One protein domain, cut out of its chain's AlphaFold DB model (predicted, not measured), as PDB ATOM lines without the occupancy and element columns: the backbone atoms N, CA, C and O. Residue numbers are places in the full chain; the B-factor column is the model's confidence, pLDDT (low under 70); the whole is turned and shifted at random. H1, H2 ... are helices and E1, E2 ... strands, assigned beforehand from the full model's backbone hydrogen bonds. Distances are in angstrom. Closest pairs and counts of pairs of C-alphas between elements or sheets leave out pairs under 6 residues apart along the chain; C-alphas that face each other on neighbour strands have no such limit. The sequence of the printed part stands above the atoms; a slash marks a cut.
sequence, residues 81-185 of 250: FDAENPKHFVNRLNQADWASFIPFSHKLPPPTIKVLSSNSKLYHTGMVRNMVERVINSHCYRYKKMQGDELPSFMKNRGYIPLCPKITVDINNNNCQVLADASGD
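AT A GLANCE: This is residues 81 to 185 of the 250 residues of an uncharacterized protein of Theileria parva (UniProt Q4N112). A three-strand sheet has the long helix H2 slanting over one face and running on past it, with H1 beside H2 and little H3 far out on a loop. The printed part has 105 residues, with named elements in the order H1, E1, H2, H3, E2, E3; the sheet E1 E2 E3 and the class are mixed. It is compact, radius of gyration of the C-alphas 14.8 A, spanning 47 by 33 by 19 A.

HOW THE PARTS SIT: H1, residues 86 to 94, touches residues 131 to 135 of H2, residues 125 to 147; the closest C-alphas, of Asn 94 and Val 135, are 6.3 A apart. E1, residues 113 to 118, is parallel to E2, residues 167 to 172, with N 114 and O 167 2.8 A apart. E2 and E3, residues 175 to 181, form an antiparallel hairpin, with N 168 and O 179 2.8 A apart. H2 is on the sheet, over E1 and E2, at a height of 11.1 A. H3, residues 153 to 156, is apart from H2. E1, H2, H3 and E2 make a strand-helix-strand unit, parallel strands joined through helices, its crossover left-handed. In H1 and H2 every O i to N i+4 pair is within hydrogen-bond range; H3 is too short for one.

IN THESE COORDINATES: H1 begins at C-alpha 86 (-21.461, 32.528, -15.037). H2 is 32.5 A long. E3 ends at C-alpha 181 (-18.693, 47.074, -33.586).

THE WHOLE: The printed part has no cut; the link from H1 to E1 is long. Residues 151 to 162 have pLDDT under 70.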
ATOM      1  N   PHE A  81     -22.704  45.550 -16.676       96.44
ATOM      2  CA  PHE A  81     -23.247  44.794 -15.551       96.44
ATOM      3  C   PHE A  81     -22.168  43.945 -14.884       96.44
ATOM      4  O   PHE A  81     -21.182  43.568 -15.513       96.44
ATOM      5  N   ASP A  82     -22.381  43.594 -13.617       96.38
ATOM      6  CA  ASP A  82     -21.477  42.701 -12.899       96.38
ATOM      7  C   ASP A  82     -21.583  41.253 -13.409       96.38
ATOM      8  O   ASP A  82     -22.663  40.661 -13.489       96.38
ATOM      9  N   ALA A  83     -20.446  40.671 -13.766       94.06
ATOM     10  CA  ALA A  83     -20.314  39.345 -14.347       94.06
ATOM     11  C   ALA A  83     -19.487  38.417 -13.455       94.06
ATOM     12  O   ALA A  83     -18.741  37.577 -13.945       94.06
ATOM     13  N   GLU A  84     -19.622  38.535 -12.135       91.25
ATOM     14  CA  GLU A  84     -18.916  37.663 -11.199       91.25
ATOM     15  C   GLU A  84     -19.309  36.176 -11.354       91.25
ATOM     16  O   GLU A  84     -18.466  35.281 -11.254       91.25
ATOM     17  N   ASN A  85     -20.590  35.904 -11.632       93.19
ATOM     18  CA  ASN A  85     -21.151  34.555 -11.724       93.19
ATOM     19  C   ASN A  85     -21.521  34.181 -13.178       93.19
ATOM     20  O   ASN A  85     -22.306  34.905 -13.800       93.19
ATOM     21  N   PRO A  86     -21.082  33.014 -13.705       95.25
ATOM     22  CA  PRO A  86     -21.461  32.528 -15.037       95.25
ATOM     23  C   PRO A  86     -22.972  32.499 -15.309       95.25
ATOM     24  O   PRO A  86     -23.423  32.841 -16.401       95.25
ATOM     25  N   LYS A  87     -23.778  32.099 -14.317       96.06
ATOM     26  CA  LYS A  87     -25.239  32.027 -14.442       96.06
ATOM     27  C   LYS A  87     -25.847  33.422 -14.560       96.06
ATOM     28  O   LYS A  87     -26.716  33.636 -15.401       96.06
ATOM     29  N   HIS A  88     -25.373  34.369 -13.748       95.38
ATOM     30  CA  HIS A  88     -25.802  35.766 -13.835       95.38
ATOM     31  C   HIS A  88     -25.419  36.369 -15.192       95.38
ATOM     32  O   HIS A  88     -26.267  36.957 -15.859       95.38
ATOM     33  N   PHE A  89     -24.188  36.122 -15.647       97.31
ATOM     34  CA  PHE A  89     -23.706  36.537 -16.960       97.31
ATOM     35  C   PHE A  89     -24.619  36.051 -18.094       97.31
ATOM     36  O   PHE A  89     -25.135  36.861 -18.861       97.31
ATOM     37  N   VAL A  90     -24.912  34.749 -18.154       97.44
ATOM     38  CA  VAL A  90     -25.812  34.179 -19.173       97.44
ATOM     39  C   VAL A  90     -27.228  34.755 -19.074       97.44
ATOM     40  O   VAL A  90     -27.836  35.063 -20.098       97.44
ATOM     41  N   ASN A  91     -27.761  34.941 -17.865       96.75
ATOM     42  CA  ASN A  91     -29.085  35.538 -17.674       96.75
ATOM     43  C   ASN A  91     -29.151  36.969 -18.222       96.75
ATOM     44  O   ASN A  91     -30.115  37.309 -18.905       96.75
ATOM     45  N   ARG A  92     -28.120  37.784 -17.975       97.12
ATOM     46  CA  ARG A  92     -28.022  39.150 -18.505       97.12
ATOM     47  C   ARG A  92     -27.920  39.164 -20.027       97.12
ATOM     48  O   ARG A  92     -28.625  39.937 -20.666       97.12
ATOM     49  N   LEU A  93     -27.139  38.262 -20.622       96.88
ATOM     50  CA  LEU A  93     -27.068  38.139 -22.081       96.88
ATOM     51  C   LEU A  93     -28.410  37.730 -22.709       96.88
ATOM     52  O   LEU A  93     -28.755  38.233 -23.773       96.88
ATOM     53  N   ASN A  94     -29.183  36.848 -22.068       96.19
ATOM     54  CA  ASN A  94     -30.498  36.425 -22.574       96.19
ATOM     55  C   ASN A  94     -31.556  37.543 -22.558       96.19
ATOM     56  O   ASN A  94     -32.571  37.428 -23.245       96.19
ATOM     57  N   GLN A  95     -31.347  38.602 -21.771       94.25
ATOM     58  CA  GLN A  95     -32.240  39.765 -21.713       94.25
ATOM     59  C   GLN A  95     -31.988  40.763 -22.849       94.25
ATOM     60  O   GLN A  95     -32.803  41.657 -23.061       94.25
ATOM     61  N   ALA A  96     -30.869  40.641 -23.565       93.25
ATOM     62  CA  ALA A  96     -30.524  41.580 -24.618       93.25
ATOM     63  C   ALA A  96     -31.353  41.362 -25.891       93.25
ATOM     64  O   ALA A  96     -31.637  40.231 -26.301       93.25
ATOM     65  N   ASP A  97     -31.672  42.465 -26.567       89.50
ATOM     66  CA  ASP A  97     -32.311  42.442 -27.880       89.50
ATOM     67  C   ASP A  97     -31.272  42.225 -28.988       89.50
ATOM     68  O   ASP A  97     -30.892  43.137 -29.719       89.50
ATOM     69  N   TRP A  98     -30.769  40.996 -29.104       91.19
ATOM     70  CA  TRP A  98     -29.749  40.646 -30.096       91.19
ATOM     71  C   TRP A  98     -30.186  40.885 -31.546       91.19
ATOM     72  O   TRP A  98     -29.337  41.178 -32.386       91.19
ATOM     73  N   ALA A  99     -31.488  40.802 -31.838       86.25
ATOM     74  CA  ALA A  99     -32.026  41.003 -33.183       86.25
ATOM     75  C   ALA A  99     -31.906  42.466 -33.651       86.25
ATOM     76  O   ALA A  99     -31.807  42.713 -34.850       86.25
ATOM     77  N   SER A 100     -31.838  43.427 -32.720       84.31
ATOM     78  CA  SER A 100     -31.534  44.834 -33.028       84.31
ATOM     79  C   SER A 100     -30.124  45.048 -33.593       84.31
ATOM     80  O   SER A 100     -29.869  46.088 -34.199       84.31
ATOM     81  N   PHE A 101     -29.197  44.116 -33.357       87.44
ATOM     82  CA  PHE A 101     -27.780  44.281 -33.692       87.44
ATOM     83  C   PHE A 101     -27.300  43.265 -34.726       87.44
ATOM     84  O   PHE A 101     -26.500  43.601 -35.594       87.44
ATOM     85  N   ILE A 102     -27.769  42.020 -34.633       87.50
ATOM     86  CA  ILE A 102     -27.335  40.916 -35.482       87.50
ATOM     87  C   ILE A 102     -28.498  40.526 -36.399       87.50
ATOM     88  O   ILE A 102     -29.525  40.054 -35.907       87.50
ATOM     89  N   PRO A 103     -28.352  40.661 -37.728       82.31
ATOM     90  CA  PRO A 103     -29.330  40.114 -38.655       82.31
ATOM     91  C   PRO A 103     -29.294  38.580 -38.593       82.31
ATOM     92  O   PRO A 103     -28.301  37.948 -38.949       82.31
ATOM     93  N   PHE A 104     -30.378  37.957 -38.134       82.69
ATOM     94  CA  PHE A 104     -30.469  36.500 -38.061       82.69
ATOM     95  C   PHE A 104     -30.908  35.911 -39.404       82.69
ATOM     96  O   PHE A 104     -32.066  36.021 -39.792       82.69
ATOM     97  N   SER A 105     -29.984  35.262 -40.116       79.38
ATOM     98  CA  SER A 105     -30.283  34.481 -41.321       79.38
ATOM     99  C   SER A 105     -29.228  33.397 -41.547       79.38
ATOM    100  O   SER A 105     -28.059  33.590 -41.236       79.38
ATOM    101  N   HIS A 106     -29.619  32.249 -42.107       74.38
ATOM    102  CA  HIS A 106     -28.702  31.189 -42.559       74.38
ATOM    103  C   HIS A 106     -27.761  31.634 -43.681       74.38
ATOM    104  O   HIS A 106     -26.738  30.997 -43.905       74.38
ATOM    105  N   LYS A 107     -28.110  32.709 -44.396       76.00
ATOM    106  CA  LYS A 107     -27.299  33.251 -45.493       76.00
ATOM    107  C   LYS A 107     -26.116  34.082 -45.003       76.00
ATOM    108  O   LYS A 107     -25.290  34.481 -45.817       76.00
ATOM    109  N   LEU A 108     -26.063  34.384 -43.707       77.38
ATOM    110  CA  LEU A 108     -25.040  35.235 -43.120       77.38
ATOM    111  C   LEU A 108     -24.075  34.406 -42.275       77.38
ATOM    112  O   LEU A 108     -24.506  33.476 -41.587       77.38
ATOM    113  N   PRO A 109     -22.774  34.737 -42.298       81.31
ATOM    114  CA  PRO A 109     -21.819  34.105 -41.404       81.31
ATOM    115  C   PRO A 109     -22.168  34.426 -39.942       81.31
ATOM    116  O   PRO A 109     -22.735  35.488 -39.663       81.31
ATOM    117  N   PRO A 110     -21.819  33.556 -38.981       82.00
ATOM    118  CA  PRO A 110     -21.987  33.873 -37.569       82.00
ATOM    119  C   PRO A 110     -21.162  35.116 -37.185       82.00
ATOM    120  O   PRO A 110     -20.098  35.363 -37.765       82.00
ATOM    121  N   PRO A 111     -21.620  35.910 -36.200       88.88
ATOM    122  CA  PRO A 111     -20.864  37.060 -35.722       88.88
ATOM    123  C   PRO A 111     -19.531  36.613 -35.118       88.88
ATOM    124  O   PRO A 111     -19.452  35.629 -34.384       88.88
ATOM    125  N   THR A 112     -18.470  37.371 -35.388       92.62
ATOM    126  CA  THR A 112     -17.165  37.117 -34.766       92.62
ATOM    127  C   THR A 112     -17.179  37.614 -33.324       92.62
ATOM    128  O   THR A 112     -17.463  38.788 -33.093       92.62
ATOM    129  N   ILE A 113     -16.828  36.757 -32.359       96.31
ATOM    130  CA  ILE A 113     -16.834  37.102 -30.928       96.31
ATOM    131  C   ILE A 113     -15.407  37.196 -30.382       96.31
ATOM    132  O   ILE A 113     -14.672  36.209 -30.269       96.31
ATOM    133  N   LYS A 114     -15.022  38.409 -29.983       97.25
ATOM    134  CA  LYS A 114     -13.783  38.701 -29.259       97.25
ATOM    135  C   LYS A 114     -14.092  38.812 -27.768       97.25
ATOM    136  O   LYS A 114     -15.006  39.530 -27.387       97.25
ATOM    137  N   VAL A 115     -13.310  38.137 -26.930       97.81
ATOM    138  CA  VAL A 115     -13.432  38.232 -25.468       97.81
ATOM    139  C   VAL A 115     -12.128  38.765 -24.898       97.81
ATOM    140  O   VAL A 115     -11.057  38.254 -25.225       97.81
ATOM    141  N   LEU A 116     -12.240  39.784 -24.056       97.00
ATOM    142  CA  LEU A 116     -11.175  40.356 -23.251       97.00
ATOM    143  C   LEU A 116     -11.584  40.201 -21.787       97.00
ATOM    144  O   LEU A 116     -12.722  40.492 -21.431       97.00
ATOM    145  N   SER A 117     -10.676  39.697 -20.956       96.81
ATOM    146  CA  SER A 117     -10.915  39.595 -19.520       96.81
ATOM    147  C   SER A 117      -9.657  39.946 -18.746       96.81
ATOM    148  O   SER A 117      -8.610  39.338 -18.961       96.81
ATOM    149  N   SER A 118      -9.777  40.874 -17.805       96.31
ATOM    150  CA  SER A 118      -8.716  41.281 -16.884       96.31
ATOM    151  C   SER A 118      -9.252  41.383 -15.461       96.31
ATOM    152  O   SER A 118     -10.371  41.852 -15.249       96.31
ATOM    153  N   ASN A 119      -8.464  40.943 -14.476       95.62
ATOM    154  CA  ASN A 119      -8.776  41.076 -13.045       95.62
ATOM    155  C   ASN A 119     -10.206  40.636 -12.671       95.62
ATOM    156  O   ASN A 119     -10.890  41.307 -11.904       95.62
ATOM    157  N   SER A 120     -10.693  39.541 -13.260       96.12
ATOM    158  CA  SER A 120     -12.094  39.120 -13.143       96.12
ATOM    159  C   SER A 120     -12.212  37.625 -12.876       96.12
ATOM    160  O   SER A 120     -11.371  36.847 -13.324       96.12
ATOM    161  N   LYS A 121     -13.281  37.203 -12.191       94.75
ATOM    162  CA  LYS A 121     -13.536  35.779 -11.905       94.75
ATOM    163  C   LYS A 121     -13.824  34.975 -13.177       94.75
ATOM    164  O   LYS A 121     -13.406  33.827 -13.287       94.75
ATOM    165  N   LEU A 122     -14.468  35.590 -14.172       94.12
ATOM    166  CA  LEU A 122     -14.680  35.006 -15.502       94.12
ATOM    167  C   LEU A 122     -13.475  35.208 -16.438       94.12
ATOM    168  O   LEU A 122     -13.605  35.770 -17.520       94.12
ATOM    169  N   TYR A 123     -12.295  34.729 -16.044       94.69
ATOM    170  CA  TYR A 123     -11.058  34.923 -16.816       94.69
ATOM    171  C   TYR A 123     -10.886  33.961 -18.005       94.69
ATOM    172  O   TYR A 123     -10.117  34.242 -18.925       94.69
ATOM    173  N   HIS A 124     -11.591  32.826 -18.020       96.19
ATOM    174  CA  HIS A 124     -11.495  31.839 -19.100       96.19
ATOM    175  C   HIS A 124     -12.197  32.327 -20.380       96.19
ATOM    176  O   HIS A 124     -13.356  32.003 -20.647       96.19
ATOM    177  N   THR A 125     -11.473  33.076 -21.213       96.88
ATOM    178  CA  THR A 125     -12.005  33.747 -22.415       96.88
ATOM    179  C   THR A 125     -12.674  32.803 -23.419       96.88
ATOM    180  O   THR A 125     -13.708  33.156 -23.984       96.88
ATOM    181  N   GLY A 126     -12.155  31.583 -23.610       97.31
ATOM    182  CA  GLY A 126     -12.785  30.565 -24.463       97.31
ATOM    183  C   GLY A 126     -14.131  30.073 -23.918       97.31
ATOM    184  O   GLY A 126     -15.090  29.916 -24.668       97.31
ATOM    185  N   MET A 127     -14.242  29.915 -22.596       96.69
ATOM    186  CA  MET A 127     -15.495  29.532 -21.940       96.69
ATOM    187  C   MET A 127     -16.550  30.636 -22.093       96.69
ATOM    188  O   MET A 127     -17.689  30.348 -22.460       96.69
ATOM    189  N   VAL A 128     -16.158  31.893 -21.863       97.38
ATOM    190  CA  VAL A 128     -17.021  33.073 -22.034       97.38
ATOM    191  C   VAL A 128     -17.483  33.198 -23.486       97.38
ATOM    192  O   VAL A 128     -18.677  33.377 -23.726       97.38
ATOM    193  N   ARG A 129     -16.580  33.015 -24.461       97.88
ATOM    194  CA  ARG A 129     -16.930  32.996 -25.891       97.88
ATOM    195  C   ARG A 129     -18.017  31.956 -26.173       97.88
ATOM    196  O   ARG A 129     -19.064  32.308 -26.705       97.88
ATOM    197  N   ASN A 130     -17.822  30.717 -25.717       97.38
ATOM    198  CA  ASN A 130     -18.786  29.632 -25.919       97.38
ATOM    199  C   ASN A 130     -20.138  29.897 -25.233       97.38
ATOM    200  O   ASN A 130     -21.168  29.378 -25.664       97.38
ATOM    201  N   MET A 131     -20.172  30.640 -24.120       97.31
ATOM    202  CA  MET A 131     -21.437  31.062 -23.499       97.31
ATOM    203  C   MET A 131     -22.173  32.079 -24.373       97.31
ATOM    204  O   MET A 131     -23.369  31.919 -24.607       97.31
ATOM    205  N   VAL A 132     -21.462  33.088 -24.879       97.19
ATOM    206  CA  VAL A 132     -22.027  34.138 -25.739       97.19
ATOM    207  C   VAL A 132     -22.549  33.539 -27.045       97.19
ATOM    208  O   VAL A 132     -23.685  33.807 -27.426       97.19
ATOM    209  N   GLU A 133     -21.775  32.655 -27.681       95.88
ATOM    210  CA  GLU A 133     -22.185  31.919 -28.885       95.88
ATOM    211  C   GLU A 133     -23.473  31.127 -28.659       95.88
ATOM    212  O   GLU A 133     -24.405  31.211 -29.456       95.88
ATOM    213  N   ARG A 134     -23.568  30.393 -27.542       96.31
ATOM    214  CA  ARG A 134     -24.777  29.630 -27.194       96.31
ATOM    215  C   ARG A 134     -26.001  30.525 -27.026       96.31
ATOM    216  O   ARG A 134     -27.074  30.166 -27.511       96.31
ATOM    217  N   VAL A 135     -25.850  31.680 -26.375       96.62
ATOM    218  CA  VAL A 135     -26.945  32.650 -26.222       96.62
ATOM    219  C   VAL A 135     -27.376  33.181 -27.590       96.62
ATOM    220  O   VAL A 135     -28.551  33.067 -27.940       96.62
ATOM    221  N   ILE A 136     -26.443  33.676 -28.407       94.31
ATOM    222  CA  ILE A 136     -26.752  34.222 -29.738       94.31
ATOM    223  C   ILE A 136     -27.421  33.162 -30.625       94.31
ATOM    224  O   ILE A 136     -28.448  33.442 -31.242       94.31
ATOM    225  N   ASN A 137     -26.913  31.927 -30.639       92.31
ATOM    226  CA  ASN A 137     -27.494  30.829 -31.415       92.31
ATOM    227  C   ASN A 137     -28.915  30.479 -30.950       92.31
ATOM    228  O   ASN A 137     -29.792  30.239 -31.779       92.31
ATOM    229  N   SER A 138     -29.176  30.508 -29.638       92.94
ATOM    230  CA  SER A 138     -30.525  30.325 -29.090       92.94
ATOM    231  C   SER A 138     -31.487  31.434 -29.532       92.94
ATOM    232  O   SER A 138     -32.638  31.153 -29.875       92.94
ATOM    233  N   HIS A 139     -31.039  32.694 -29.544       91.44
ATOM    234  CA  HIS A 139     -31.839  33.817 -30.049       91.44
ATOM    235  C   HIS A 139     -32.093  33.695 -31.556       91.44
ATOM    236  O   HIS A 139     -33.234  33.841 -31.987       91.44
ATOM    237  N   CYS A 140     -31.071  33.342 -32.335       88.56
ATOM    238  CA  CYS A 140     -31.176  33.113 -33.775       88.56
ATOM    239  C   CYS A 140     -32.187  32.001 -34.100       88.56
ATOM    240  O   CYS A 140     -33.084  32.197 -34.919       88.56
ATOM    241  N   TYR A 141     -32.111  30.862 -33.403       89.00
ATOM    242  CA  TYR A 141     -33.059  29.758 -33.565       89.00
ATOM    243  C   TYR A 141     -34.503  30.188 -33.267       89.00
ATOM    244  O   TYR A 141     -35.408  29.935 -34.064       89.00
ATOM    245  N   ARG A 142     -34.723  30.885 -32.140       87.88
ATOM    246  CA  ARG A 142     -36.048  31.403 -31.765       87.88
ATOM    247  C   ARG A 142     -36.579  32.403 -32.790       87.88
ATOM    248  O   ARG A 142     -37.740  32.304 -33.173       87.88
ATOM    249  N   TYR A 143     -35.739  33.320 -33.261       85.12
ATOM    250  CA  TYR A 143     -36.122  34.318 -34.257       85.12
ATOM    251  C   TYR A 143     -36.552  33.664 -35.572       85.12
ATOM    252  O   TYR A 143     -37.645  33.936 -36.059       85.12
ATOM    253  N   LYS A 144     -35.744  32.733 -36.094       83.25
ATOM    254  CA  LYS A 144     -36.043  31.995 -37.331       83.25
ATOM    255  C   LYS A 144     -37.332  31.189 -37.244       83.25
ATOM    256  O   LYS A 144     -38.089  31.136 -38.205       83.25
ATOM    257  N   LYS A 145     -37.604  30.584 -36.084       84.75
ATOM    258  CA  LYS A 145     -38.854  29.852 -35.851       84.75
ATOM    259  C   LYS A 145     -40.085  30.766 -35.922       84.75
ATOM    260  O   LYS A 145     -41.137  30.312 -36.349       84.75
ATOM    261  N   MET A 146     -39.956  32.025 -35.498       82.56
ATOM    262  CA  MET A 146     -41.075  32.974 -35.420       82.56
ATOM    263  C   MET A 146     -41.261  33.797 -36.702       82.56
ATOM    264  O   MET A 146     -42.394  34.055 -37.087       82.56
ATOM    265  N   GLN A 147     -40.173  34.225 -37.351       76.25
ATOM    266  CA  GLN A 147     -40.208  35.134 -38.508       76.25
ATOM    267  C   GLN A 147     -39.789  34.487 -39.838       76.25
ATOM    268  O   GLN A 147     -39.870  35.128 -40.883       76.25
ATOM    269  N   GLY A 148     -39.350  33.228 -39.820       78.06
ATOM    270  CA  GLY A 148     -38.726  32.579 -40.971       78.06
ATOM    271  C   GLY A 148     -37.237  32.917 -41.105       78.06
ATOM    272  O   GLY A 148     -36.671  33.682 -40.327       78.06
ATOM    273  N   ASP A 149     -36.578  32.301 -42.088       76.06
ATOM    274  CA  ASP A 149     -35.122  32.405 -42.297       76.06
ATOM    275  C   ASP A 149     -34.742  33.344 -43.463       76.06
ATOM    276  O   ASP A 149     -33.626  33.330 -43.999       76.06
ATOM    277  N   GLU A 150     -35.698  34.157 -43.902       73.25
ATOM    278  CA  GLU A 150     -35.477  35.116 -44.971       73.25
ATOM    279  C   GLU A 150     -34.933  36.438 -44.430       73.25
ATOM    280  O   GLU A 150     -35.368  36.942 -43.397       73.25
ATOM    281  N   LEU A 151     -33.996  37.039 -45.168       69.75
ATOM    282  CA  LEU A 151     -33.566  38.406 -44.892       69.75
ATOM    283  C   LEU A 151     -34.753  39.372 -45.036       69.75
ATOM    284  O   LEU A 151     -35.599  39.161 -45.908       69.75
ATOM    285  N   PRO A 152     -34.797  40.471 -44.270       68.00
ATOM    286  CA  PRO A 152     -35.792  41.512 -44.476       68.00
ATOM    287  C   PRO A 152     -35.828  41.996 -45.934       68.00
ATOM    288  O   PRO A 152     -34.789  42.123 -46.587       68.00
ATOM    289  N   SER A 153     -37.020  42.306 -46.451       68.00
ATOM    290  CA  SER A 153     -37.228  42.702 -47.857       68.00
ATOM    291  C   SER A 153     -36.344  43.877 -48.296       68.00
ATOM    292  O   SER A 153     -35.816  43.870 -49.406       68.00
ATOM    293  N   PHE A 154     -36.094  44.840 -47.404       66.06
ATOM    294  CA  PHE A 154     -35.212  45.981 -47.670       66.06
ATOM    295  C   PHE A 154     -33.728  45.600 -47.843       66.06
ATOM    296  O   PHE A 154     -32.985  46.348 -48.477       66.06
ATOM    297  N   MET A 155     -33.292  44.450 -47.312       65.19
ATOM    298  CA  MET A 155     -31.932  43.922 -47.486       65.19
ATOM    299  C   MET A 155     -31.789  43.091 -48.765       65.19
ATOM    300  O   MET A 155     -30.705  43.043 -49.339       65.19
ATOM    301  N   LYS A 156     -32.874  42.472 -49.253       65.88
ATOM    302  CA  LYS A 156     -32.846  41.609 -50.448       65.88
ATOM    303  C   LYS A 156     -32.486  42.368 -51.737       65.88
ATOM    304  O   LYS A 156     -31.798  41.820 -52.590       65.88
ATOM    305  N   ASN A 157     -32.903  43.630 -51.867       61.34
ATOM    306  CA  ASN A 157     -32.855  44.366 -53.142       61.34
ATOM    307  C   ASN A 157     -31.583  45.199 -53.371       61.34
ATOM    308  O   ASN A 157     -31.460  45.840 -54.410       61.34
ATOM    309  N   ARG A 158     -30.648  45.243 -52.414       60.53
ATOM    310  CA  ARG A 158     -29.483  46.148 -52.489       60.53
ATOM    311  C   ARG A 158     -28.191  45.490 -52.974       60.53
ATOM    312  O   ARG A 158     -27.162  46.153 -52.987       60.53
ATOM    313  N   GLY A 159     -28.217  44.200 -53.325       56.84
ATOM    314  CA  GLY A 159     -27.017  43.451 -53.731       56.84
ATOM    315  C   GLY A 159     -25.928  43.369 -52.649       56.84
ATOM    316  O   GLY A 159     -24.823  42.914 -52.922       56.84
ATOM    317  N   TYR A 160     -26.230  43.810 -51.424       60.03
ATOM    318  CA  TYR A 160     -25.305  43.886 -50.303       60.03
ATOM    319  C   TYR A 160     -25.666  42.809 -49.286       60.03
ATOM    320  O   TYR A 160     -26.761  42.824 -48.721       60.03
ATOM    321  N   ILE A 161     -24.748  41.872 -49.057       62.66
ATOM    322  CA  ILE A 161     -24.870  40.882 -47.987       62.66
ATOM    323  C   ILE A 161     -24.458  41.593 -46.691       62.66
ATOM    324  O   ILE A 161     -23.291  41.970 -46.571       62.66
ATOM    325  N   PRO A 162     -25.377  41.828 -45.737       65.44
ATOM    326  CA  PRO A 162     -25.029  42.500 -44.494       65.44
ATOM    327  C   PRO A 162     -24.002  41.665 -43.726       65.44
ATOM    328  O   PRO A 162     -24.251  40.513 -43.377       65.44
ATOM    329  N   LEU A 163     -22.835  42.246 -43.469       71.69
ATOM    330  CA  LEU A 163     -21.827  41.628 -42.616       71.69
ATOM    331  C   LEU A 163     -22.356  41.591 -41.180       71.69
ATOM    332  O   LEU A 163     -22.831  42.601 -40.659       71.69
ATOM    333  N   CYS A 164     -22.272  40.428 -40.534       83.19
ATOM    334  CA  CYS A 164     -22.568  40.334 -39.110       83.19
ATOM    335  C   CYS A 164     -21.560  41.178 -38.319       83.19
ATOM    336  O   CYS A 164     -20.357  41.100 -38.592       83.19
ATOM    337  N   PRO A 165     -22.016  41.970 -37.331       89.06
ATOM    338  CA  PRO A 165     -21.117  42.807 -36.559       89.06
ATOM    339  C   PRO A 165     -20.160  41.945 -35.737       89.06
ATOM    340  O   PRO A 165     -20.489  40.844 -35.279       89.06
ATOM    341  N   LYS A 166     -18.967  42.482 -35.499       93.88
ATOM    342  CA  LYS A 166     -18.036  41.909 -34.534       93.88
ATOM    343  C   LYS A 166     -18.523  42.238 -33.126       93.88
ATOM    344  O   LYS A 166     -18.703  43.403 -32.782       93.88
ATOM    345  N   ILE A 167     -18.708  41.210 -32.307       96.81
ATOM    346  CA  ILE A 167     -19.104  41.351 -30.908       96.81
ATOM    347  C   ILE A 167     -17.850  41.295 -30.042       96.81
ATOM    348  O   ILE A 167     -17.060  40.356 -30.130       96.81
ATOM    349  N   THR A 168     -17.660  42.299 -29.197       97.62
ATOM    350  CA  THR A 168     -16.592  42.339 -28.200       97.62
ATOM    351  C   THR A 168     -17.200  42.255 -26.810       97.62
ATOM    352  O   THR A 168     -18.062  43.052 -26.452       97.62
ATOM    353  N   VAL A 169     -16.750  41.283 -26.026       98.00
ATOM    354  CA  VAL A 169     -17.087  41.137 -24.611       98.00
ATOM    355  C   VAL A 169     -15.855  41.528 -23.813       98.00
ATOM    356  O   VAL A 169     -14.829  40.863 -23.917       98.00
ATOM    357  N   ASP A 170     -15.951  42.621 -23.070       97.25
ATOM    358  CA  ASP A 170     -14.871  43.166 -22.249       97.25
ATOM    359  C   ASP A 170     -15.254  43.034 -20.775       97.25
ATOM    360  O   ASP A 170     -16.268  43.589 -20.350       97.25
ATOM    361  N   ILE A 171     -14.498  42.246 -20.014       97.44
ATOM    362  CA  ILE A 171     -14.737  41.995 -18.591       97.44
ATOM    363  C   ILE A 171     -13.532  42.510 -17.816       97.44
ATOM    364  O   ILE A 171     -12.447  41.933 -17.873       97.44
ATOM    365  N   ASN A 172     -13.715  43.592 -17.071       96.00
ATOM    366  CA  ASN A 172     -12.649  44.191 -16.284       96.00
ATOM    367  C   ASN A 172     -13.121  44.461 -14.857       96.00
ATOM    368  O   ASN A 172     -14.118  45.153 -14.663       96.00
ATOM    369  N   ASN A 173     -12.397  43.939 -13.863       96.19
ATOM    370  CA  ASN A 173     -12.789  44.002 -12.451       96.19
ATOM    371  C   ASN A 173     -14.233  43.508 -12.226       96.19
ATOM    372  O   ASN A 173     -15.037  44.184 -11.590       96.19
ATOM    373  N   ASN A 174     -14.576  42.361 -12.820       96.56
ATOM    374  CA  ASN A 174     -15.914  41.755 -12.891       96.56
ATOM    375  C   ASN A 174     -16.992  42.580 -13.616       96.56
ATOM    376  O   ASN A 174     -18.032  42.026 -13.958       96.56
ATOM    377  N   ASN A 175     -16.757  43.848 -13.952       96.44
ATOM    378  CA  ASN A 175     -17.688  44.632 -14.754       96.44
ATOM    379  C   ASN A 175     -17.599  44.223 -16.231       96.44
ATOM    380  O   ASN A 175     -16.544  44.334 -16.856       96.44
ATOM    381  N   CYS A 176     -18.716  43.770 -16.793       97.44
ATOM    382  CA  CYS A 176     -18.819  43.316 -18.170       97.44
ATOM    383  C   CYS A 176     -19.481  44.362 -19.065       97.44
ATOM    384  O   CYS A 176     -20.542  44.900 -18.752       97.44
ATOM    385  N   GLN A 177     -18.876  44.589 -20.228       97.19
ATOM    386  CA  GLN A 177     -19.439  45.335 -21.342       97.19
ATOM    387  C   GLN A 177     -19.565  44.409 -22.553       97.19
ATOM    388  O   GLN A 177     -18.625  43.698 -22.907       97.19
ATOM    389  N   VAL A 178     -20.721  44.445 -23.215       97.75
ATOM    390  CA  VAL A 178     -20.955  43.728 -24.474       97.75
ATOM    391  C   VAL A 178     -21.191  44.754 -25.565       97.75
ATOM    392  O   VAL A 178     -22.138  45.538 -25.507       97.75
ATOM    393  N   LEU A 179     -20.295  44.757 -26.539       97.38
ATOM    394  CA  LEU A 179     -20.120  45.819 -27.514       97.38
ATOM    395  C   LEU A 179     -20.284  45.248 -28.923       97.38
ATOM    396  O   LEU A 179     -19.593  44.298 -29.287       97.38
ATOM    397  N   ALA A 180     -21.168  45.833 -29.725       96.12
ATOM    398  CA  ALA A 180     -21.253  45.579 -31.157       96.12
ATOM    399  C   ALA A 180     -20.428  46.633 -31.901       96.12
ATOM    400  O   ALA A 180     -20.633  47.833 -31.708       96.12
ATOM    401  N   ASP A 181     -19.481  46.191 -32.725       95.00
ATOM    402  CA  ASP A 181     -18.693  47.074 -33.586       95.00
ATOM    403  C   ASP A 181     -19.593  47.694 -34.658       95.00
ATOM    404  O   ASP A 181     -20.255  46.971 -35.408       95.00
ATOM    405  N   ALA A 182     -19.637  49.023 -34.700       92.62
ATOM    406  CA  ALA A 182     -20.513  49.773 -35.593       92.62
ATOM    407  C   ALA A 182     -19.752  50.590 -36.643       92.62
ATOM    408  O   ALA A 182     -20.368  51.061 -37.597       92.62
ATOM    409  N   SER A 183     -18.434  50.758 -36.496       91.69
ATOM    410  CA  SER A 183     -17.635  51.572 -37.420       91.69
ATOM    411  C   SER A 183     -16.448  50.854 -38.048       91.69
ATOM    412  O   SER A 183     -15.948  51.325 -39.066       91.69
ATOM    413  N   GLY A 184     -15.945  49.775 -37.438       90.12
ATOM    414  CA  GLY A 184     -14.579  49.327 -37.703       90.12
ATOM    415  C   GLY A 184     -13.554  50.402 -37.311       90.12
ATOM    416  O   GLY A 184     -13.846  51.278 -36.490       90.12
ATOM    417  N   ASP A 185     -12.356  50.349 -37.892       88.62
ATOM    418  CA  ASP A 185     -11.308  51.338 -37.630       88.62
ATOM    419  C   ASP A 185     -11.522  52.622 -38.457       88.62
ATOM    420  O   ASP A 185     -11.250  52.673 -39.655       88.62
TER     421      ASP A 185